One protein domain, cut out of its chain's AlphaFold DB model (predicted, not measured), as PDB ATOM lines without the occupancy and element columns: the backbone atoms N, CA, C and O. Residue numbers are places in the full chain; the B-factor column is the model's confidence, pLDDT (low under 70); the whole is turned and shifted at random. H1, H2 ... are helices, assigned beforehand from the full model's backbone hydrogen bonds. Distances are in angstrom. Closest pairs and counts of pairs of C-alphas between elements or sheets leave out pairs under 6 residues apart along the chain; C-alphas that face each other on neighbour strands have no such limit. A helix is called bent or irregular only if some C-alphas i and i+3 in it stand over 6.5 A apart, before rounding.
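AT A GLANCE: This is residues 117 to 267 of the 281 residues of an uncharacterized protein of Yersinia kristensenii (UniProt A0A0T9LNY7). This is a loose, flat assembly of helices whose core is made where H1 and H3 cross residues 231 to 242 of the long helix H7, with H4 folding back from H3 onto residues 121 to 125 of H1. H5 and H6 pack on each other as a pair at one end of the domain, while H7 runs on past the core to the other end, where the short H8 and the long loop of residues 142 to 152 lie. The printed part has 151 residues with eight named helices, H1 to H8 in chain order, and no named strand; the class is all helix. It is loose, with a radius of gyration of the C-alphas of 20.0 A, and flat in outline, spanning 67 by 42 by 23 A.

HOW THE PARTS SIT: H1, residues 117 to 135, is followed by H2, residues 138 to 141, which touches no helix. H3, residues 153 to 169, is close to but not clearly touching H1. H3 forms a helical hairpin with H4, residues 173 to 180, the closest C-alphas being those of Gly 169 and Lys 176, 4.4 A apart. H1, with residues 121 to 125 alone, touches H4 about perpendicular at 87 degrees; the closest C-alphas, of Val 121 and Leu 178, are 6.3 A apart. H5, residues 187 to 196, touches H6, residues 205 to 219, at a steep tilt of 55 degrees, opposite ways, closest at the C-alphas of Ser 188 and Pro 205, 5.0 A apart. H6 is irregular, with C-alphas 207 and 210 7.3 A apart. H7, residues 228 to 255, touches H1 the same way at 36 degrees, only just a steep tilt, through H1 residues 128 to 135 and H7 residues 231 to 239; the closest C-alphas, of Ile 132 and Ile 235, are 5.9 A apart. With residues 234 to 242 alone, H7 touches H3 at a steep tilt of 48 degrees, opposite ways, closest at the C-alphas of Glu 160 and Val 238, 5.8 A apart. H8, residues 258 to 265, is close to but not clearly touching H7. Every O i to N i+4 pair is within hydrogen-bond range in H1, H3, H5, H7 and H8, against 8 of 11 in H6 and 1 of 4 in H4, where 5 of 5 O i to N i+3 pairs are; H2 is too short for an i+4 pair.

IN THESE COORDINATES: H1 begins at C-alpha 117 (-35.884, 25.586, -55.018) and is 26.7 A long. H3 measures 23.1 A and H6 20.7 A. H7 runs 40.4 A to C-alpha 255 (-17.341, -20.118, -52.136). H8 ends at C-alpha 265 (-11.985, -13.280, -39.802).

THE WHOLE: The C-alphas farthest apart, of His 198 and Ser 259, are 68.1 A apart. The printed part has no cut, and the link from H2 to H3 is long, with 11 residues. Mean pLDDT of the printed part is 78.6; residues 137 to 154, 248 to 254, 256 and 258 to 267 are under 70.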
ATOM      1  N   ARG A 117     -36.630  26.588 -54.258       83.50
ATOM      2  CA  ARG A 117     -35.884  25.586 -55.018       83.50
ATOM      3  C   ARG A 117     -34.840  24.854 -54.167       83.50
ATOM      4  O   ARG A 117     -34.746  23.636 -54.252       83.50
ATOM      5  N   LEU A 118     -34.060  25.575 -53.366       84.94
ATOM      6  CA  LEU A 118     -33.023  25.013 -52.503       84.94
ATOM      7  C   LEU A 118     -33.628  24.136 -51.402       84.94
ATOM      8  O   LEU A 118     -33.132  23.038 -51.160       84.94
ATOM      9  N   GLU A 119     -34.702  24.599 -50.763       86.56
ATOM     10  CA  GLU A 119     -35.401  23.834 -49.723       86.56
ATOM     11  C   GLU A 119     -35.992  22.532 -50.280       86.56
ATOM     12  O   GLU A 119     -35.797  21.462 -49.700       86.56
ATOM     13  N   LEU A 120     -36.590  22.583 -51.474       89.06
ATOM     14  CA  LEU A 120     -37.081  21.387 -52.159       89.06
ATOM     15  C   LEU A 120     -35.962  20.419 -52.558       89.06
ATOM     16  O   LEU A 120     -36.145  19.210 -52.452       89.06
ATOM     17  N   VAL A 121     -34.785  20.909 -52.967       89.31
ATOM     18  CA  VAL A 121     -33.627  20.037 -53.242       89.31
ATOM     19  C   VAL A 121     -33.193  19.284 -51.981       89.31
ATOM     20  O   VAL A 121     -32.956  18.075 -52.039       89.31
ATOM     21  N   LYS A 122     -33.115  19.969 -50.832       89.06
ATOM     22  CA  LYS A 122     -32.763  19.332 -49.553       89.06
ATOM     23  C   LYS A 122     -33.811  18.302 -49.129       89.06
ATOM     24  O   LYS A 122     -33.447  17.198 -48.727       89.06
ATOM     25  N   PHE A 123     -35.097  18.638 -49.267       90.31
ATOM     26  CA  PHE A 123     -36.202  17.723 -48.990       90.31
ATOM     27  C   PHE A 123     -36.100  16.443 -49.831       90.31
ATOM     28  O   PHE A 123     -36.103  15.340 -49.286       90.31
ATOM     29  N   VAL A 124     -35.932  16.582 -51.149       90.50
ATOM     30  CA  VAL A 124     -35.843  15.449 -52.083       90.50
ATOM     31  C   VAL A 124     -34.658  14.548 -51.781       90.50
ATOM     32  O   VAL A 124     -34.784  13.330 -51.844       90.50
ATOM     33  N   LYS A 125     -33.508  15.124 -51.424       87.69
ATOM     34  CA  LYS A 125     -32.324  14.344 -51.054       87.69
ATOM     35  C   LYS A 125     -32.611  13.426 -49.863       87.69
ATOM     36  O   LYS A 125     -32.282  12.244 -49.915       87.69
ATOM     37  N   ASN A 126     -33.271  13.953 -48.833       86.31
ATOM     38  CA  ASN A 126     -33.689  13.163 -47.675       86.31
ATOM     39  C   ASN A 126     -34.756  12.126 -48.050       86.31
ATOM     40  O   ASN A 126     -34.668  10.980 -47.616       86.31
ATOM     41  N   HIS A 127     -35.727  12.507 -48.885       88.56
ATOM     42  CA  HIS A 127     -36.765  11.606 -49.378       88.56
ATOM     43  C   HIS A 127     -36.167  10.405 -50.130       88.56
ATOM     44  O   HIS A 127     -36.433   9.269 -49.755       88.56
ATOM     45  N   VAL A 128     -35.277  10.638 -51.104       88.12
ATOM     46  CA  VAL A 128     -34.594   9.580 -51.871       88.12
ATOM     47  C   VAL A 128     -33.822   8.630 -50.955       88.12
ATOM     48  O   VAL A 128     -33.933   7.415 -51.098       88.12
ATOM     49  N   VAL A 129     -33.057   9.163 -49.995       84.19
ATOM     50  CA  VAL A 129     -32.298   8.338 -49.040       84.19
ATOM     51  C   VAL A 129     -33.231   7.456 -48.210       84.19
ATOM     52  O   VAL A 129     -32.982   6.258 -48.080       84.19
ATOM     53  N   ASN A 130     -34.312   8.026 -47.675       83.62
ATOM     54  CA  ASN A 130     -35.270   7.289 -46.853       83.62
ATOM     55  C   ASN A 130     -36.012   6.213 -47.658       83.62
ATOM     56  O   ASN A 130     -36.183   5.102 -47.158       83.62
ATOM     57  N   GLU A 131     -36.390   6.503 -48.904       86.25
ATOM     58  CA  GLU A 131     -37.008   5.532 -49.815       86.25
ATOM     59  C   GLU A 131     -36.073   4.355 -50.116       86.25
ATOM     60  O   GLU A 131     -36.492   3.199 -50.064       86.25
ATOM     61  N   ILE A 132     -34.786   4.618 -50.370       82.81
ATOM     62  CA  ILE A 132     -33.791   3.556 -50.572       82.81
ATOM     63  C   ILE A 132     -33.666   2.699 -49.310       82.81
ATOM     64  O   ILE A 132     -33.736   1.476 -49.400       82.81
ATOM     65  N   ILE A 133     -33.524   3.317 -48.132       79.06
ATOM     66  CA  ILE A 133     -33.432   2.589 -46.856       79.06
ATOM     67  C   ILE A 133     -34.679   1.724 -46.625       79.06
ATOM     68  O   ILE A 133     -34.551   0.592 -46.169       79.06
ATOM     69  N   GLY A 134     -35.871   2.234 -46.949       78.25
ATOM     70  CA  GLY A 134     -37.123   1.491 -46.817       78.25
ATOM     71  C   GLY A 134     -37.250   0.311 -47.787       78.25
ATOM     72  O   GLY A 134     -37.838  -0.707 -47.425       78.25
ATOM     73  N   LYS A 135     -36.700   0.430 -49.004       81.56
ATOM     74  CA  LYS A 135     -36.758  -0.612 -50.048       81.56
ATOM     75  C   LYS A 135     -35.655  -1.662 -49.936       81.56
ATOM     76  O   LYS A 135     -35.853  -2.792 -50.377       81.56
ATOM     77  N   VAL A 136     -34.503  -1.318 -49.365       73.25
ATOM     78  CA  VAL A 136     -33.441  -2.290 -49.090       73.25
ATOM     79  C   VAL A 136     -33.895  -3.174 -47.926       73.25
ATOM     80  O   VAL A 136     -33.870  -2.768 -46.767       73.25
ATOM     81  N   ASP A 137     -34.331  -4.397 -48.233       62.66
ATOM     82  CA  ASP A 137     -34.745  -5.370 -47.220       62.66
ATOM     83  C   ASP A 137     -33.537  -5.839 -46.385       62.66
ATOM     84  O   ASP A 137     -32.738  -6.687 -46.791       62.66
ATOM     85  N   LEU A 138     -33.418  -5.287 -45.177       56.56
ATOM     86  CA  LEU A 138     -32.367  -5.619 -44.211       56.56
ATOM     87  C   LEU A 138     -32.594  -6.971 -43.507       56.56
ATOM     88  O   LEU A 138     -31.796  -7.372 -42.658       56.56
ATOM     89  N   THR A 139     -33.665  -7.716 -43.813       50.75
ATOM     90  CA  THR A 139     -33.938  -9.006 -43.148       50.75
ATOM     91  C   THR A 139     -32.922 -10.099 -43.478       50.75
ATOM     92  O   THR A 139     -32.805 -11.055 -42.705       50.75
ATOM     93  N   CYS A 140     -32.106  -9.925 -44.527       48.00
ATOM     94  CA  CYS A 140     -30.950 -10.784 -44.804       48.00
ATOM     95  C   CYS A 140     -29.977 -10.877 -43.605       48.00
ATOM     96  O   CYS A 140     -29.334 -11.911 -43.421       48.00
ATOM     97  N   GLU A 141     -29.921  -9.866 -42.726       44.81
ATOM     98  CA  GLU A 141     -29.110  -9.903 -41.497       44.81
ATOM     99  C   GLU A 141     -29.700 -10.797 -40.392       44.81
ATOM    100  O   GLU A 141     -28.957 -11.388 -39.607       44.81
ATOM    101  N   ARG A 142     -31.032 -10.957 -40.316       41.03
ATOM    102  CA  ARG A 142     -31.679 -11.712 -39.220       41.03
ATOM    103  C   ARG A 142     -31.527 -13.228 -39.354       41.03
ATOM    104  O   ARG A 142     -31.600 -13.930 -38.347       41.03
ATOM    105  N   ALA A 143     -31.300 -13.734 -40.565       41.19
ATOM    106  CA  ALA A 143     -31.137 -15.166 -40.820       41.19
ATOM    107  C   ALA A 143     -29.696 -15.673 -40.610       41.19
ATOM    108  O   ALA A 143     -29.489 -16.877 -40.476       41.19
ATOM    109  N   VAL A 144     -28.695 -14.785 -40.550       45.22
ATOM    110  CA  VAL A 144     -27.266 -15.151 -40.473       45.22
ATOM    111  C   VAL A 144     -26.689 -14.782 -39.101       45.22
ATOM    112  O   VAL A 144     -25.633 -14.173 -38.975       45.22
ATOM    113  N   SER A 145     -27.374 -15.179 -38.029       38.81
ATOM    114  CA  SER A 145     -26.974 -14.911 -36.639       38.81
ATOM    115  C   SER A 145     -25.816 -15.782 -36.118       38.81
ATOM    116  O   SER A 145     -25.637 -15.916 -34.909       38.81
ATOM    117  N   SER A 146     -24.980 -16.352 -36.993       45.22
ATOM    118  CA  SER A 146     -23.818 -17.154 -36.571       45.22
ATOM    119  C   SER A 146     -22.490 -16.797 -37.238       45.22
ATOM    120  O   SER A 146     -21.480 -17.404 -36.895       45.22
ATOM    121  N   TYR A 147     -22.445 -15.834 -38.161       43.47
ATOM    122  CA  TYR A 147     -21.190 -15.435 -38.800       43.47
ATOM    123  C   TYR A 147     -20.984 -13.930 -38.695       43.47
ATOM    124  O   TYR A 147     -21.852 -13.139 -39.034       43.47
ATOM    125  N   SER A 148     -19.793 -13.552 -38.248       43.16
ATOM    126  CA  SER A 148     -19.246 -12.207 -38.037       43.16
ATOM    127  C   SER A 148     -19.124 -11.334 -39.302       43.16
ATOM    128  O   SER A 148     -18.143 -10.609 -39.464       43.16
ATOM    129  N   LYS A 149     -20.085 -11.408 -40.226       51.41
ATOM    130  CA  LYS A 149     -20.109 -10.677 -41.495       51.41
ATOM    131  C   LYS A 149     -21.010  -9.457 -41.343       51.41
ATOM    132  O   LYS A 149     -22.175  -9.488 -41.714       51.41
ATOM    133  N   PHE A 150     -20.476  -8.399 -40.744       52.47
ATOM    134  CA  PHE A 150     -21.181  -7.123 -40.686       52.47
ATOM    135  C   PHE A 150     -20.967  -6.399 -42.019       52.47
ATOM    136  O   PHE A 150     -19.869  -5.903 -42.282       52.47
ATOM    137  N   ILE A 151     -21.980  -6.389 -42.886       59.09
ATOM    138  CA  ILE A 151     -21.977  -5.539 -44.079       59.09
ATOM    139  C   ILE A 151     -22.360  -4.142 -43.598       59.09
ATOM    140  O   ILE A 151     -23.427  -3.947 -43.027       59.09
ATOM    141  N   ASN A 152     -21.496  -3.149 -43.805       67.38
ATOM    142  CA  ASN A 152     -21.846  -1.763 -43.498       67.38
ATOM    143  C   ASN A 152     -22.761  -1.205 -44.603       67.38
ATOM    144  O   ASN A 152     -22.321  -0.466 -45.486       67.38
ATOM    145  N   ILE A 153     -24.036  -1.601 -44.556       67.12
ATOM    146  CA  ILE A 153     -25.053  -1.264 -45.561       67.12
ATOM    147  C   ILE A 153     -25.250   0.253 -45.657       67.12
ATOM    148  O   ILE A 153     -25.416   0.776 -46.754       67.12
ATOM    149  N   GLY A 154     -25.135   0.987 -44.545       67.19
ATOM    150  CA  GLY A 154     -25.230   2.450 -44.552       67.19
ATOM    151  C   GLY A 154     -24.165   3.108 -45.434       67.19
ATOM    152  O   GLY A 154     -24.484   3.940 -46.282       67.19
ATOM    153  N   SER A 155     -22.897   2.703 -45.297       72.25
ATOM    154  CA  SER A 155     -21.829   3.203 -46.174       72.25
ATOM    155  C   SER A 155     -21.981   2.733 -47.621       72.25
ATOM    156  O   SER A 155     -21.654   3.491 -48.530       72.25
ATOM    157  N   LEU A 156     -22.500   1.520 -47.840       73.50
ATOM    158  CA  LEU A 156     -22.779   1.007 -49.180       73.50
ATOM    159  C   LEU A 156     -23.844   1.853 -49.888       73.50
ATOM    160  O   LEU A 156     -23.579   2.357 -50.971       73.50
ATOM    161  N   ILE A 157     -24.990   2.098 -49.244       73.88
ATOM    162  CA  ILE A 157     -26.072   2.940 -49.775       73.88
ATOM    163  C   ILE A 157     -25.555   4.338 -50.120       73.88
ATOM    164  O   ILE A 157     -25.836   4.846 -51.201       73.88
ATOM    165  N   ILE A 158     -24.774   4.963 -49.232       78.75
ATOM    166  CA  ILE A 158     -24.227   6.306 -49.475       78.75
ATOM    167  C   ILE A 158     -23.288   6.315 -50.689       78.75
ATOM    168  O   ILE A 158     -23.336   7.254 -51.486       78.75
ATOM    169  N   ASN A 159     -22.432   5.301 -50.833       80.38
ATOM    170  CA  ASN A 159     -21.510   5.205 -51.963       80.38
ATOM    171  C   ASN A 159     -22.255   4.929 -53.276       80.38
ATOM    172  O   ASN A 159     -22.021   5.637 -54.250       80.38
ATOM    173  N   GLU A 160     -23.201   3.986 -53.288       83.00
ATOM    174  CA  GLU A 160     -24.020   3.702 -54.474       83.00
ATOM    175  C   GLU A 160     -24.869   4.904 -54.882       83.00
ATOM    176  O   GLU A 160     -24.999   5.197 -56.066       83.00
ATOM    177  N   LEU A 161     -25.409   5.648 -53.915       82.69
ATOM    178  CA  LEU A 161     -26.154   6.867 -54.199       82.69
ATOM    179  C   LEU A 161     -25.266   7.919 -54.874       82.69
ATOM    180  O   LEU A 161     -25.688   8.523 -55.857       82.69
ATOM    181  N   LYS A 162     -24.032   8.119 -54.394       83.19
ATOM    182  CA  LYS A 162     -23.069   9.035 -55.028       83.19
ATOM    183  C   LYS A 162     -22.706   8.590 -56.443       83.19
ATOM    184  O   LYS A 162     -22.737   9.409 -57.360       83.19
ATOM    185  N   ASP A 163     -22.417   7.305 -56.629       83.94
ATOM    186  CA  ASP A 163     -22.071   6.745 -57.935       83.94
ATOM    187  C   ASP A 163     -23.239   6.875 -58.925       83.94
ATOM    188  O   ASP A 163     -23.041   7.292 -60.068       83.94
ATOM    189  N   SER A 164     -24.468   6.582 -58.490       82.88
ATOM    190  CA  SER A 164     -25.677   6.715 -59.309       82.88
ATOM    191  C   SER A 164     -26.006   8.170 -59.637       82.88
ATOM    192  O   SER A 164     -26.319   8.464 -60.790       82.88
ATOM    193  N   ILE A 165     -25.877   9.101 -58.681       81.69
ATOM    194  CA  ILE A 165     -26.030  10.539 -58.956       81.69
ATOM    195  C   ILE A 165     -24.966  11.011 -59.951       81.69
ATOM    196  O   ILE A 165     -25.302  11.758 -60.865       81.69
ATOM    197  N   SER A 166     -23.714  10.555 -59.839       82.12
ATOM    198  CA  SER A 166     -22.663  10.896 -60.804       82.12
ATOM    199  C   SER A 166     -23.005  10.384 -62.206       82.12
ATOM    200  O   SER A 166     -23.013  11.162 -63.156       82.12
ATOM    201  N   LYS A 167     -23.348   9.096 -62.343       82.75
ATOM    202  CA  LYS A 167     -23.652   8.456 -63.638       82.75
ATOM    203  C   LYS A 167     -24.905   9.028 -64.303       82.75
ATOM    204  O   LYS A 167     -24.894   9.323 -65.495       82.75
ATOM    205  N   LEU A 168     -25.999   9.174 -63.554       79.81
ATOM    206  CA  LEU A 168     -27.251   9.729 -64.079       79.81
ATOM    207  C   LEU A 168     -27.145  11.247 -64.275       79.81
ATOM    208  O   LEU A 168     -27.674  11.784 -65.248       79.81
ATOM    209  N   GLY A 169     -26.402  11.931 -63.405       80.12
ATOM    210  CA  GLY A 169     -26.154  13.371 -63.455       80.12
ATOM    211  C   GLY A 169     -25.308  13.829 -64.644       80.12
ATOM    212  O   GLY A 169     -25.420  14.986 -65.046       80.12
ATOM    213  N   GLU A 170     -24.510  12.946 -65.258       81.19
ATOM    214  CA  GLU A 170     -23.818  13.225 -66.529       81.19
ATOM    215  C   GLU A 170     -24.792  13.514 -67.676       81.19
ATOM    216  O   GLU A 170     -24.490  14.315 -68.561       81.19
ATOM    217  N   LYS A 171     -25.961  12.864 -67.667       81.00
ATOM    218  CA  LYS A 171     -26.988  12.991 -68.711       81.00
ATOM    219  C   LYS A 171     -28.192  13.819 -68.264       81.00
ATOM    220  O   LYS A 171     -29.005  14.193 -69.105       81.00
ATOM    221  N   ASN A 172     -28.311  14.097 -66.965       82.25
ATOM    222  CA  ASN A 172     -29.420  14.832 -66.371       82.25
ATOM    223  C   ASN A 172     -28.921  15.888 -65.371       82.25
ATOM    224  O   ASN A 172     -28.653  15.605 -64.201       82.25
ATOM    225  N   GLU A 173     -28.851  17.140 -65.822       82.69
ATOM    226  CA  GLU A 173     -28.382  18.262 -65.003       82.69
ATOM    227  C   GLU A 173     -29.237  18.500 -63.746       82.69
ATOM    228  O   GLU A 173     -28.717  18.968 -62.732       82.69
ATOM    229  N   LYS A 174     -30.526  18.135 -63.774       86.50
ATOM    230  CA  LYS A 174     -31.418  18.259 -62.612       86.50
ATOM    231  C   LYS A 174     -31.018  17.293 -61.498       86.50
ATOM    232  O   LYS A 174     -31.052  17.666 -60.331       86.50
ATOM    233  N   ILE A 175     -30.600  16.073 -61.850       83.25
ATOM    234  CA  ILE A 175     -30.114  15.065 -60.890       83.25
ATOM    235  C   ILE A 175     -28.777  15.505 -60.286       83.25
ATOM    236  O   ILE A 175     -28.563  15.359 -59.084       83.25
ATOM    237  N   LYS A 176     -27.902  16.126 -61.086       82.81
ATOM    238  CA  LYS A 176     -26.611  16.652 -60.613       82.81
ATOM    239  C   LYS A 176     -26.758  17.697 -59.496       82.81
ATOM    240  O   LYS A 176     -25.893  17.794 -58.628       82.81
ATOM    241  N   LEU A 177     -27.862  18.450 -59.481       82.94
ATOM    242  CA  LEU A 177     -28.169  19.437 -58.438       82.94
ATOM    243  C   LEU A 177     -28.312  18.814 -57.035       82.94
ATOM    244  O   LEU A 177     -28.079  19.494 -56.041       82.94
ATOM    245  N   LEU A 178     -28.658  17.526 -56.932       81.19
ATOM    246  CA  LEU A 178     -28.810  16.839 -55.642       81.19
ATOM    247  C   LEU A 178     -27.473  16.687 -54.888       81.19
ATOM    248  O   LEU A 178     -27.450  16.622 -53.653       81.19
ATOM    249  N   ASP A 179     -26.351  16.652 -55.612       78.62
ATOM    250  CA  ASP A 179     -25.013  16.519 -55.021       78.62
ATOM    251  C   ASP A 179     -24.428  17.864 -54.565       78.62
ATOM    252  O   ASP A 179     -23.671  17.927 -53.598       78.62
ATOM    253  N   SER A 180     -24.827  18.971 -55.201       76.38
ATOM    254  CA  SER A 180     -24.256  20.297 -54.927       76.38
ATOM    255  C   SER A 180     -24.811  20.979 -53.673       76.38
ATOM    256  O   SER A 180     -24.251  21.980 -53.221       76.38
ATOM    257  N   VAL A 181     -25.893  20.451 -53.093       78.44
ATOM    258  CA  VAL A 181     -26.588  21.053 -51.949       78.44
ATOM    259  C   VAL A 181     -26.340  20.262 -50.659       78.44
ATOM    260  O   VAL A 181     -26.414  19.028 -50.618       78.44
ATOM    261  N   SER A 182     -26.066  21.002 -49.580       73.69
ATOM    262  CA  SER A 182     -25.874  20.485 -48.220       73.69
ATOM    263  C   SER A 182     -26.789  21.196 -47.214       73.69
ATOM    264  O   SER A 182     -27.283  22.296 -47.473       73.69
ATOM    265  N   GLY A 183     -27.008  20.560 -46.062       75.00
ATOM    266  CA  GLY A 183     -27.865  21.064 -44.986       75.00
ATOM    267  C   GLY A 183     -29.244  20.403 -44.935       75.00
ATOM    268  O   GLY A 183     -29.583  19.582 -45.785       75.00
ATOM    269  N   ASN A 184     -30.021  20.775 -43.918       76.62
ATOM    270  CA  ASN A 184     -31.366  20.251 -43.677       76.62
ATOM    271  C   ASN A 184     -32.430  21.153 -44.314       76.62
ATOM    272  O   ASN A 184     -32.218  22.361 -44.455       76.62
ATOM    273  N   GLU A 185     -33.545  20.542 -44.713       84.19
ATOM    274  CA  GLU A 185     -34.755  21.265 -45.112       84.19
ATOM    275  C   GLU A 185     -35.454  21.851 -43.879       84.19
ATOM    276  O   GLU A 185     -35.351  21.293 -42.782       84.19
ATOM    277  N   HIS A 186     -36.129  22.981 -44.063       84.44
ATOM    278  CA  HIS A 186     -36.857  23.686 -43.012       84.44
ATOM    279  C   HIS A 186     -38.365  23.780 -43.268       84.44
ATOM    280  O   HIS A 186     -39.090  24.147 -42.351       84.44
ATOM    281  N   ILE A 187     -38.861  23.391 -44.447       86.88
ATOM    282  CA  ILE A 187     -40.279  23.465 -44.838       86.88
ATOM    283  C   ILE A 187     -41.175  22.802 -43.789       86.88
ATOM    284  O   ILE A 187     -42.166  23.399 -43.366       86.88
ATOM    285  N   SER A 188     -40.830  21.596 -43.332       88.56
ATOM    286  CA  SER A 188     -41.652  20.879 -42.346       88.56
ATOM    287  C   SER A 188     -41.688  21.600 -40.991       88.56
ATOM    288  O   SER A 188     -42.742  21.694 -40.359       88.56
ATOM    289  N   SER A 189     -40.547  22.145 -40.553       87.69
ATOM    290  CA  SER A 189     -40.447  22.929 -39.312       87.69
ATOM    291  C   SER A 189     -41.211  24.244 -39.426       87.69
ATOM    292  O   SER A 189     -41.909  24.641 -38.503       87.69
ATOM    293  N   ASP A 190     -41.126  24.892 -40.579       85.38
ATOM    294  CA  ASP A 190     -41.740  26.185 -40.842       85.38
ATOM    295  C   ASP A 190     -43.264  26.086 -40.886       85.38
ATOM    296  O   ASP A 190     -43.961  26.910 -40.296       85.38
ATOM    297  N   LEU A 191     -43.790  25.036 -41.522       88.31
ATOM    298  CA  LEU A 191     -45.211  24.691 -41.475       88.31
ATOM    299  C   LEU A 191     -45.672  24.418 -40.043       88.31
ATOM    300  O   LEU A 191     -46.729  24.895 -39.624       88.31
ATOM    301  N   THR A 192     -44.864  23.675 -39.289       89.88
ATOM    302  CA  THR A 192     -45.145  23.349 -37.891       89.88
ATOM    303  C   THR A 192     -45.228  24.611 -37.041       89.88
ATOM    304  O   THR A 192     -46.217  24.807 -36.336       89.88
ATOM    305  N   ASP A 193     -44.246  25.504 -37.155       86.12
ATOM    306  CA  ASP A 193     -44.214  26.776 -36.438       86.12
ATOM    307  C   ASP A 193     -45.376  27.684 -36.853       86.12
ATOM    308  O   ASP A 193     -46.030  28.287 -35.999       86.12
ATOM    309  N   HIS A 194     -45.677  27.747 -38.152       84.56
ATOM    310  CA  HIS A 194     -46.782  28.530 -38.696       84.56
ATOM    311  C   HIS A 194     -48.134  28.107 -38.101       84.56
ATOM    312  O   HIS A 194     -48.890  28.960 -37.627       84.56
ATOM    313  N   ILE A 195     -48.419  26.800 -38.060       87.75
ATOM    314  CA  ILE A 195     -49.655  26.262 -37.478       87.75
ATOM    315  C   ILE A 195     -49.653  26.409 -35.952       87.75
ATOM    316  O   ILE A 195     -50.569  27.008 -35.385       87.75
ATOM    317  N   ASN A 196     -48.607  25.937 -35.268       87.00
ATOM    318  CA  ASN A 196     -48.547  25.908 -33.801       87.00
ATOM    319  C   ASN A 196     -48.587  27.308 -33.166       87.00
ATOM    320  O   ASN A 196     -48.990  27.460 -32.008       87.00
ATOM    321  N   LYS A 197     -48.208  28.352 -33.912       84.06
ATOM    322  CA  LYS A 197     -48.320  29.747 -33.470       84.06
ATOM    323  C   LYS A 197     -49.767  30.175 -33.201       84.06
ATOM    324  O   LYS A 197     -49.995  30.994 -32.308       84.06
ATOM    325  N   HIS A 198     -50.731  29.644 -33.952       80.12
ATOM    326  CA  HIS A 198     -52.125  30.104 -33.939       80.12
ATOM    327  C   HIS A 198     -53.133  29.016 -33.547       80.12
ATOM    328  O   HIS A 198     -54.224  29.332 -33.057       80.12
ATOM    329  N   ALA A 199     -52.765  27.748 -33.721       82.50
ATOM    330  CA  ALA A 199     -53.603  26.606 -33.423       82.50
ATOM    331  C   ALA A 199     -53.912  26.459 -31.923       82.50
ATOM    332  O   ALA A 199     -53.151  26.841 -31.027       82.50
ATOM    333  N   SER A 200     -55.072  25.863 -31.654       78.12
ATOM    334  CA  SER A 200     -55.497  25.442 -30.314       78.12
ATOM    335  C   SER A 200     -54.808  24.152 -29.834       78.12
ATOM    336  O   SER A 200     -54.948  23.757 -28.675       78.12
ATOM    337  N   TYR A 201     -54.056  23.512 -30.730       84.56
ATOM    338  CA  TYR A 201     -53.396  22.219 -30.600       84.56
ATOM    339  C   TYR A 201     -51.960  22.317 -31.134       84.56
ATOM    340  O   TYR A 201     -51.590  23.321 -31.737       84.56
ATOM    341  N   ASN A 202     -51.168  21.267 -30.912       87.44
ATOM    342  CA  ASN A 202     -49.820  21.161 -31.461       87.44
ATOM    343  C   ASN A 202     -49.763  20.069 -32.528       87.44
ATOM    344  O   ASN A 202     -50.439  19.039 -32.410       87.44
ATOM    345  N   VAL A 203     -48.919  20.287 -33.526       90.81
ATOM    346  CA  VAL A 203     -48.565  19.310 -34.554       90.81
ATOM    347  C   VAL A 203     -47.070  19.074 -34.597       90.81
ATOM    348  O   VAL A 203     -46.287  19.940 -34.212       90.81
ATOM    349  N   GLU A 204     -46.718  17.887 -35.079       91.38
ATOM    350  CA  GLU A 204     -45.353  17.453 -35.356       91.38
ATOM    351  C   GLU A 204     -45.092  17.542 -36.873       91.38
ATOM    352  O   GLU A 204     -46.041  17.409 -37.656       91.38
ATOM    353  N   PRO A 205     -43.842  17.756 -37.313       89.12
ATOM    354  CA  PRO A 205     -43.513  18.032 -38.715       89.12
ATOM    355  C   PRO A 205     -43.892  16.913 -39.695       89.12
ATOM    356  O   PRO A 205     -44.157  17.184 -40.868       89.12
ATOM    357  N   GLU A 206     -43.965  15.660 -39.244       90.31
ATOM    358  CA  GLU A 206     -44.200  14.494 -40.100       90.31
ATOM    359  C   GLU A 206     -45.564  14.531 -40.797       90.31
ATOM    360  O   GLU A 206     -45.710  13.975 -41.889       90.31
ATOM    361  N   ILE A 207     -46.560  15.213 -40.216       91.50
ATOM    362  CA  ILE A 207     -47.905  15.293 -40.809       91.50
ATOM    363  C   ILE A 207     -47.901  16.011 -42.164       91.50
ATOM    364  O   ILE A 207     -48.794  15.794 -42.983       91.50
ATOM    365  N   PHE A 208     -46.902  16.866 -42.406       92.44
ATOM    366  CA  PHE A 208     -46.798  17.671 -43.618       92.44
ATOM    367  C   PHE A 208     -46.062  16.961 -44.749       92.44
ATOM    368  O   PHE A 208     -46.141  17.416 -45.890       92.44
ATOM    369  N   HIS A 209     -45.397  15.831 -44.481       91.56
ATOM    370  CA  HIS A 209     -44.617  15.120 -45.491       91.56
ATOM    371  C   HIS A 209     -45.414  14.848 -46.785       91.56
ATOM    372  O   HIS A 209     -44.934  15.232 -47.853       91.56
ATOM    373  N   PRO A 210     -46.654  14.310 -46.745       92.62
ATOM    374  CA  PRO A 210     -47.431  14.069 -47.965       92.62
ATOM    375  C   PRO A 210     -47.761  15.349 -48.749       92.62
ATOM    376  O   PRO A 210     -47.792  15.336 -49.979       92.62
ATOM    377  N   LEU A 211     -47.982  16.468 -48.047       93.44
ATOM    378  CA  LEU A 211     -48.230  17.766 -48.674       93.44
ATOM    379  C   LEU A 211     -46.981  18.262 -49.415       93.44
ATOM    380  O   LEU A 211     -47.086  18.699 -50.556       93.44
ATOM    381  N   ILE A 212     -45.801  18.151 -48.798       93.19
ATOM    382  CA  ILE A 212     -44.531  18.602 -49.388       93.19
ATOM    383  C   ILE A 212     -44.167  17.756 -50.616       93.19
ATOM    384  O   ILE A 212     -43.772  18.312 -51.640       93.19
ATOM    385  N   VAL A 213     -44.376  16.433 -50.560       93.12
ATOM    386  CA  VAL A 213     -44.231  15.529 -51.721       93.12
ATOM    387  C   VAL A 213     -45.111  16.002 -52.882       93.12
ATOM    388  O   VAL A 213     -44.631  16.149 -54.005       93.12
ATOM    389  N   LYS A 214     -46.390  16.305 -52.621       94.31
ATOM    390  CA  LYS A 214     -47.312  16.783 -53.663       94.31
ATOM    391  C   LYS A 214     -46.960  18.165 -54.189       94.31
ATOM    392  O   LYS A 214     -47.059  18.412 -55.388       94.31
ATOM    393  N   TYR A 215     -46.505  19.064 -53.331       92.75
ATOM    394  CA  TYR A 215     -46.030  20.371 -53.765       92.75
ATOM    395  C   TYR A 215     -44.801  20.258 -54.666       92.75
ATOM    396  O   TYR A 215     -44.732  20.927 -55.697       92.75
ATOM    397  N   TYR A 216     -43.874  19.357 -54.332       92.38
ATOM    398  CA  TYR A 216     -42.749  19.045 -55.201       92.38
ATOM    399  C   TYR A 216     -43.212  18.544 -56.571       92.38
ATOM    400  O   TYR A 216     -42.769  19.092 -57.575       92.38
ATOM    401  N   GLU A 217     -44.136  17.575 -56.628       93.56
ATOM    402  CA  GLU A 217     -44.699  17.074 -57.894       93.56
ATOM    403  C   GLU A 217     -45.230  18.209 -58.778       93.56
ATOM    404  O   GLU A 217     -44.950  18.244 -59.975       93.56
ATOM    405  N   HIS A 218     -45.952  19.165 -58.189       89.94
ATOM    406  CA  HIS A 218     -46.502  20.301 -58.926       89.94
ATOM    407  C   HIS A 218     -45.439  21.306 -59.386       89.94
ATOM    408  O   HIS A 218     -45.568  21.886 -60.463       89.94
ATOM    409  N   LYS A 219     -44.395  21.552 -58.584       88.06
ATOM    410  CA  LYS A 219     -43.419  22.624 -58.849       88.06
ATOM    411  C   LYS A 219     -42.143  22.161 -59.538       88.06
ATOM    412  O   LYS A 219     -41.445  23.012 -60.096       88.06
ATOM    413  N   ALA A 220     -41.831  20.866 -59.529       89.31
ATOM    414  CA  ALA A 220     -40.541  20.337 -59.965       89.31
ATOM    415  C   ALA A 220     -40.151  20.801 -61.374       89.31
ATOM    416  O   ALA A 220     -39.043  21.300 -61.574       89.31
ATOM    417  N   GLU A 221     -41.074  20.719 -62.334       87.44
ATOM    418  CA  GLU A 221     -40.820  21.155 -63.709       87.44
ATOM    419  C   GLU A 221     -40.515  22.657 -63.781       87.44
ATOM    420  O   GLU A 221     -39.477  23.055 -64.315       87.44
ATOM    421  N   SER A 222     -41.366  23.484 -63.161       85.69
ATOM    422  CA  SER A 222     -41.218  24.946 -63.141       85.69
ATOM    423  C   SER A 222     -39.930  25.424 -62.459       85.69
ATOM    424  O   SER A 222     -39.386  26.468 -62.815       85.69
ATOM    425  N   LEU A 223     -39.419  24.644 -61.504       85.00
ATOM    426  CA  LEU A 223     -38.211  24.942 -60.734       85.00
ATOM    427  C   LEU A 223     -36.959  24.253 -61.291       85.00
ATOM    428  O   LEU A 223     -35.894  24.327 -60.672       85.00
ATOM    429  N   PHE A 224     -37.067  23.591 -62.448       86.69
ATOM    430  CA  PHE A 224     -35.981  22.821 -63.049       86.69
ATOM    431  C   PHE A 224     -35.353  21.842 -62.039       86.69
ATOM    432  O   PHE A 224     -34.141  21.836 -61.800       86.69
ATOM    433  N   LEU A 225     -36.217  21.061 -61.393       90.50
ATOM    434  CA  LEU A 225     -35.887  19.963 -60.487       90.50
ATOM    435  C   LEU A 225     -36.245  18.621 -61.150       90.50
ATOM    436  O   LEU A 225     -36.994  18.616 -62.139       90.50
ATOM    437  N   PRO A 226     -35.693  17.497 -60.654       91.62
ATOM    438  CA  PRO A 226     -36.061  16.170 -61.138       91.62
ATOM    439  C   PRO A 226     -37.572  15.903 -61.024       91.62
ATOM    440  O   PRO A 226     -38.216  16.367 -60.093       91.62
ATOM    441  N   SER A 227     -38.163  15.161 -61.956       92.44
ATOM    442  CA  SER A 227     -39.525  14.641 -61.786       92.44
ATOM    443  C   SER A 227     -39.540  13.477 -60.791       92.44
ATOM    444  O   SER A 227     -38.505  12.862 -60.523       92.44
ATOM    445  N   MET A 228     -40.719  13.113 -60.275       91.69
ATOM    446  CA  MET A 228     -40.840  11.913 -59.435       91.69
ATOM    447  C   MET A 228     -40.416  10.635 -60.169       91.69
ATOM    448  O   MET A 228     -39.804   9.771 -59.556       91.69
ATOM    449  N   GLU A 229     -40.653  10.540 -61.479       91.81
ATOM    450  CA  GLU A 229     -40.200   9.407 -62.301       91.81
ATOM    451  C   GLU A 229     -38.663   9.343 -62.403       91.81
ATOM    452  O   GLU A 229     -38.063   8.267 -62.331       91.81
ATOM    453  N   GLU A 230     -38.000  10.499 -62.533       91.50
ATOM    454  CA  GLU A 230     -36.534  10.592 -62.543       91.50
ATOM    455  C   GLU A 230     -35.946  10.195 -61.180       91.50
ATOM    456  O   GLU A 230     -34.951   9.466 -61.121       91.50
ATOM    457  N   LEU A 231     -36.575  10.625 -60.081       92.38
ATOM    458  CA  LEU A 231     -36.190  10.223 -58.725       92.38
ATOM    459  C   LEU A 231     -36.427   8.732 -58.481       92.38
ATOM    460  O   LEU A 231     -35.580   8.066 -57.894       92.38
ATOM    461  N   GLU A 232     -37.541   8.189 -58.961       91.69
ATOM    462  CA  GLU A 232     -37.853   6.769 -58.850       91.69
ATOM    463  C   GLU A 232     -36.844   5.917 -59.627       91.69
ATOM    464  O   GLU A 232     -36.392   4.887 -59.125       91.69
ATOM    465  N   THR A 233     -36.420   6.371 -60.808       90.12
ATOM    466  CA  THR A 233     -35.345   5.727 -61.579       90.12
ATOM    467  C   THR A 233     -34.026   5.726 -60.803       90.12
ATOM    468  O   THR A 233     -33.344   4.702 -60.742       90.12
ATOM    469  N   LEU A 234     -33.676   6.853 -60.171       89.75
ATOM    470  CA  LEU A 234     -32.496   6.951 -59.308       89.75
ATOM    471  C   LEU A 234     -32.590   5.982 -58.117       89.75
ATOM    472  O   LEU A 234     -31.630   5.261 -57.851       89.75
ATOM    473  N   ILE A 235     -33.736   5.935 -57.430       89.88
ATOM    474  CA  ILE A 235     -33.979   5.034 -56.293       89.88
ATOM    475  C   ILE A 235     -33.804   3.575 -56.719       89.88
ATOM    476  O   ILE A 235     -33.032   2.858 -56.085       89.88
ATOM    477  N   HIS A 236     -34.468   3.137 -57.793       90.06
ATOM    478  CA  HIS A 236     -34.361   1.758 -58.282       90.06
ATOM    479  C   HIS A 236     -32.924   1.403 -58.664       90.06
ATOM    480  O   HIS A 236     -32.411   0.387 -58.210       90.06
ATOM    481  N   SER A 237     -32.228   2.285 -59.389       87.69
ATOM    482  CA  SER A 237     -30.829   2.057 -59.761       87.69
ATOM    483  C   SER A 237     -29.909   1.866 -58.551       87.69
ATOM    484  O   SER A 237     -28.951   1.098 -58.636       87.69
ATOM    485  N   VAL A 238     -30.151   2.577 -57.445       85.88
ATOM    486  CA  VAL A 238     -29.364   2.411 -56.215       85.88
ATOM    487  C   VAL A 238     -29.750   1.127 -55.490       85.88
ATOM    488  O   VAL A 238     -28.861   0.388 -55.074       85.88
ATOM    489  N   VAL A 239     -31.048   0.846 -55.352       85.75
ATOM    490  CA  VAL A 239     -31.545  -0.375 -54.699       85.75
ATOM    491  C   VAL A 239     -30.999  -1.617 -55.401       85.75
ATOM    492  O   VAL A 239     -30.419  -2.468 -54.729       85.75
ATOM    493  N   ASP A 240     -31.092  -1.681 -56.729       85.19
ATOM    494  CA  ASP A 240     -30.601  -2.812 -57.520       85.19
ATOM    495  C   ASP A 240     -29.088  -3.006 -57.331       85.19
ATOM    496  O   ASP A 240     -28.639  -4.106 -57.018       85.19
ATOM    497  N   SER A 241     -28.298  -1.924 -57.394       83.56
ATOM    498  CA  SER A 241     -26.843  -1.995 -57.179       83.56
ATOM    499  C   SER A 241     -26.472  -2.474 -55.769       83.56
ATOM    500  O   SER A 241     -25.562  -3.289 -55.590       83.56
ATOM    501  N   VAL A 242     -27.185  -1.995 -54.741       78.50
ATOM    502  CA  VAL A 242     -26.979  -2.433 -53.352       78.50
ATOM    503  C   VAL A 242     -27.313  -3.918 -53.206       78.50
ATOM    504  O   VAL A 242     -26.525  -4.656 -52.612       78.50
ATOM    505  N   VAL A 243     -28.442  -4.365 -53.760       77.81
ATOM    506  CA  VAL A 243     -28.868  -5.770 -53.715       77.81
ATOM    507  C   VAL A 243     -27.859  -6.664 -54.432       77.81
ATOM    508  O   VAL A 243     -27.396  -7.635 -53.831       77.81
ATOM    509  N   ASP A 244     -27.441  -6.313 -55.648       78.44
ATOM    510  CA  ASP A 244     -26.457  -7.077 -56.423       78.44
ATOM    511  C   ASP A 244     -25.129  -7.221 -55.673       78.44
ATOM    512  O   ASP A 244     -24.558  -8.313 -55.593       78.44
ATOM    513  N   ARG A 245     -24.645  -6.142 -55.043       76.81
ATOM    514  CA  ARG A 245     -23.415  -6.190 -54.241       76.81
ATOM    515  C   ARG A 245     -23.560  -7.050 -52.992       76.81
ATOM    516  O   ARG A 245     -22.628  -7.783 -52.658       76.81
ATOM    517  N   VAL A 246     -24.699  -6.985 -52.302       71.56
ATOM    518  CA  VAL A 246     -24.966  -7.831 -51.127       71.56
ATOM    519  C   VAL A 246     -25.053  -9.304 -51.534       71.56
ATOM    520  O   VAL A 246     -24.421 -10.149 -50.898       71.56
ATOM    521  N   VAL A 247     -25.767  -9.625 -52.615       70.75
ATOM    522  CA  VAL A 247     -25.859 -10.993 -53.153       70.75
ATOM    523  C   VAL A 247     -24.480 -11.505 -53.560       70.75
ATOM    524  O   VAL A 247     -24.075 -12.574 -53.102       70.75
ATOM    525  N   GLY A 248     -23.715 -10.721 -54.322       69.31
ATOM    526  CA  GLY A 248     -22.356 -11.080 -54.727       69.31
ATOM    527  C   GLY A 248     -21.431 -11.328 -53.532       69.31
ATOM    528  O   GLY A 248     -20.665 -12.291 -53.525       69.31
ATOM    529  N   GLN A 249     -21.541 -10.527 -52.466       66.88
ATOM    530  CA  GLN A 249     -20.811 -10.769 -51.218       66.88
ATOM    531  C   GLN A 249     -21.220 -12.082 -50.549       66.88
ATOM    532  O   GLN A 249     -20.359 -12.839 -50.088       66.88
ATOM    533  N   LEU A 250     -22.516 -12.379 -50.488       66.19
ATOM    534  CA  LEU A 250     -23.009 -13.624 -49.906       66.19
ATOM    535  C   LEU A 250     -22.531 -14.845 -50.700       66.19
ATOM    536  O   LEU A 250     -22.107 -15.827 -50.091       66.19
ATOM    537  N   GLU A 251     -22.556 -14.783 -52.030       67.50
ATOM    538  CA  GLU A 251     -22.068 -15.848 -52.911       67.50
ATOM    539  C   GLU A 251     -20.556 -16.040 -52.811       67.50
ATOM    540  O   GLU A 251     -20.104 -17.163 -52.586       67.50
ATOM    541  N   TYR A 252     -19.778 -14.953 -52.865       69.12
ATOM    542  CA  TYR A 252     -18.333 -14.998 -52.640       69.12
ATOM    543  C   TYR A 252     -18.004 -15.643 -51.296       69.12
ATOM    544  O   TYR A 252     -17.136 -16.499 -51.184       69.12
ATOM    545  N   THR A 253     -18.741 -15.292 -50.244       64.19
ATOM    546  CA  THR A 253     -18.435 -15.865 -48.937       64.19
ATOM    547  C   THR A 253     -18.900 -17.317 -48.783       64.19
ATOM    548  O   THR A 253     -18.426 -17.997 -47.878       64.19
ATOM    549  N   LYS A 254     -19.830 -17.799 -49.618       65.62
ATOM    550  CA  LYS A 254     -20.191 -19.227 -49.700       65.62
ATOM    551  C   LYS A 254     -19.141 -20.043 -50.458       65.62
ATOM    552  O   LYS A 254     -19.076 -21.247 -50.240       65.62
ATOM    553  N   SER A 255     -18.363 -19.421 -51.347       71.06
ATOM    554  CA  SER A 255     -17.341 -20.118 -52.136       71.06
ATOM    555  C   SER A 255     -16.005 -20.296 -51.408       71.06
ATOM    556  O   SER A 255     -15.194 -21.112 -51.838       71.06
ATOM    557  N   LEU A 256     -15.781 -19.580 -50.302       69.44
ATOM    558  CA  LEU A 256     -14.582 -19.717 -49.473       69.44
ATOM    559  C   LEU A 256     -14.584 -21.022 -48.666       69.44
ATOM    560  O   LEU A 256     -15.598 -21.409 -48.085       69.44
ATOM    561  N   SER A 257     -13.414 -21.651 -48.556       73.31
ATOM    562  CA  SER A 257     -13.187 -22.759 -47.623       73.31
ATOM    563  C   SER A 257     -13.169 -22.285 -46.165       73.31
ATOM    564  O   SER A 257     -12.854 -21.128 -45.866       73.31
ATOM    565  N   ASP A 258     -13.423 -23.199 -45.224       66.00
ATOM    566  CA  ASP A 258     -13.402 -22.901 -43.783       66.00
ATOM    567  C   ASP A 258     -12.067 -22.293 -43.316       66.00
ATOM    568  O   ASP A 258     -12.039 -21.437 -42.430       66.00
ATOM    569  N   SER A 259     -10.946 -22.706 -43.922       69.75
ATOM    570  CA  SER A 259      -9.614 -22.155 -43.645       69.75
ATOM    571  C   SER A 259      -9.456 -20.711 -44.118       69.75
ATOM    572  O   SER A 259      -8.944 -19.885 -43.361       69.75
ATOM    573  N   GLU A 260      -9.926 -20.393 -45.325       67.44
ATOM    574  CA  GLU A 260      -9.844 -19.042 -45.899       67.44
ATOM    575  C   GLU A 260     -10.767 -18.077 -45.155       67.44
ATOM    576  O   GLU A 260     -10.383 -16.953 -44.826       67.44
ATOM    577  N   LEU A 261     -11.968 -18.545 -44.805       63.97
ATOM    578  CA  LEU A 261     -12.907 -17.783 -43.997       63.97
ATOM    579  C   LEU A 261     -12.309 -17.466 -42.619       63.97
ATOM    580  O   LEU A 261     -12.387 -16.334 -42.146       63.97
ATOM    581  N   LYS A 262     -11.659 -18.445 -41.980       62.16
ATOM    582  CA  LYS A 262     -11.011 -18.269 -40.675       62.16
ATOM    583  C   LYS A 262      -9.829 -17.298 -40.739       62.16
ATOM    584  O   LYS A 262      -9.652 -16.505 -39.815       62.16
ATOM    585  N   GLU A 263      -9.042 -17.323 -41.809       69.50
ATOM    586  CA  GLU A 263      -7.946 -16.373 -42.024       69.50
ATOM    587  C   GLU A 263      -8.463 -14.938 -42.206       69.50
ATOM    588  O   GLU A 263      -7.960 -14.015 -41.563       69.50
ATOM    589  N   LEU A 264      -9.523 -14.755 -43.001       64.38
ATOM    590  CA  LEU A 264     -10.187 -13.463 -43.201       64.38
ATOM    591  C   LEU A 264     -10.747 -12.883 -41.896       64.38
ATOM    592  O   LEU A 264     -10.567 -11.697 -41.613       64.38
ATOM    593  N   LEU A 265     -11.389 -13.713 -41.069       58.84
ATOM    594  CA  LEU A 265     -11.985 -13.280 -39.802       58.84
ATOM    595  C   LEU A 265     -10.946 -12.903 -38.737       58.84
ATOM    596  O   LEU A 265     -11.209 -12.032 -37.904       58.84
ATOM    597  N   ASN A 266      -9.756 -13.502 -38.784       61.44
ATOM    598  CA  ASN A 266      -8.678 -13.235 -37.832       61.44
ATOM    599  C   ASN A 266      -7.835 -11.998 -38.183       61.44
ATOM    600  O   ASN A 266      -6.922 -11.652 -37.430       61.44
ATOM    601  N   ARG A 267      -8.134 -11.294 -39.286       60.25
ATOM    602  CA  ARG A 267      -7.459 -10.031 -39.614       60.25
ATOM    603  C   ARG A 267      -7.847  -8.919 -38.624       60.25
ATOM    604  O   ARG A 267      -9.030  -8.812 -38.273       60.25
TER     605      ARG A 267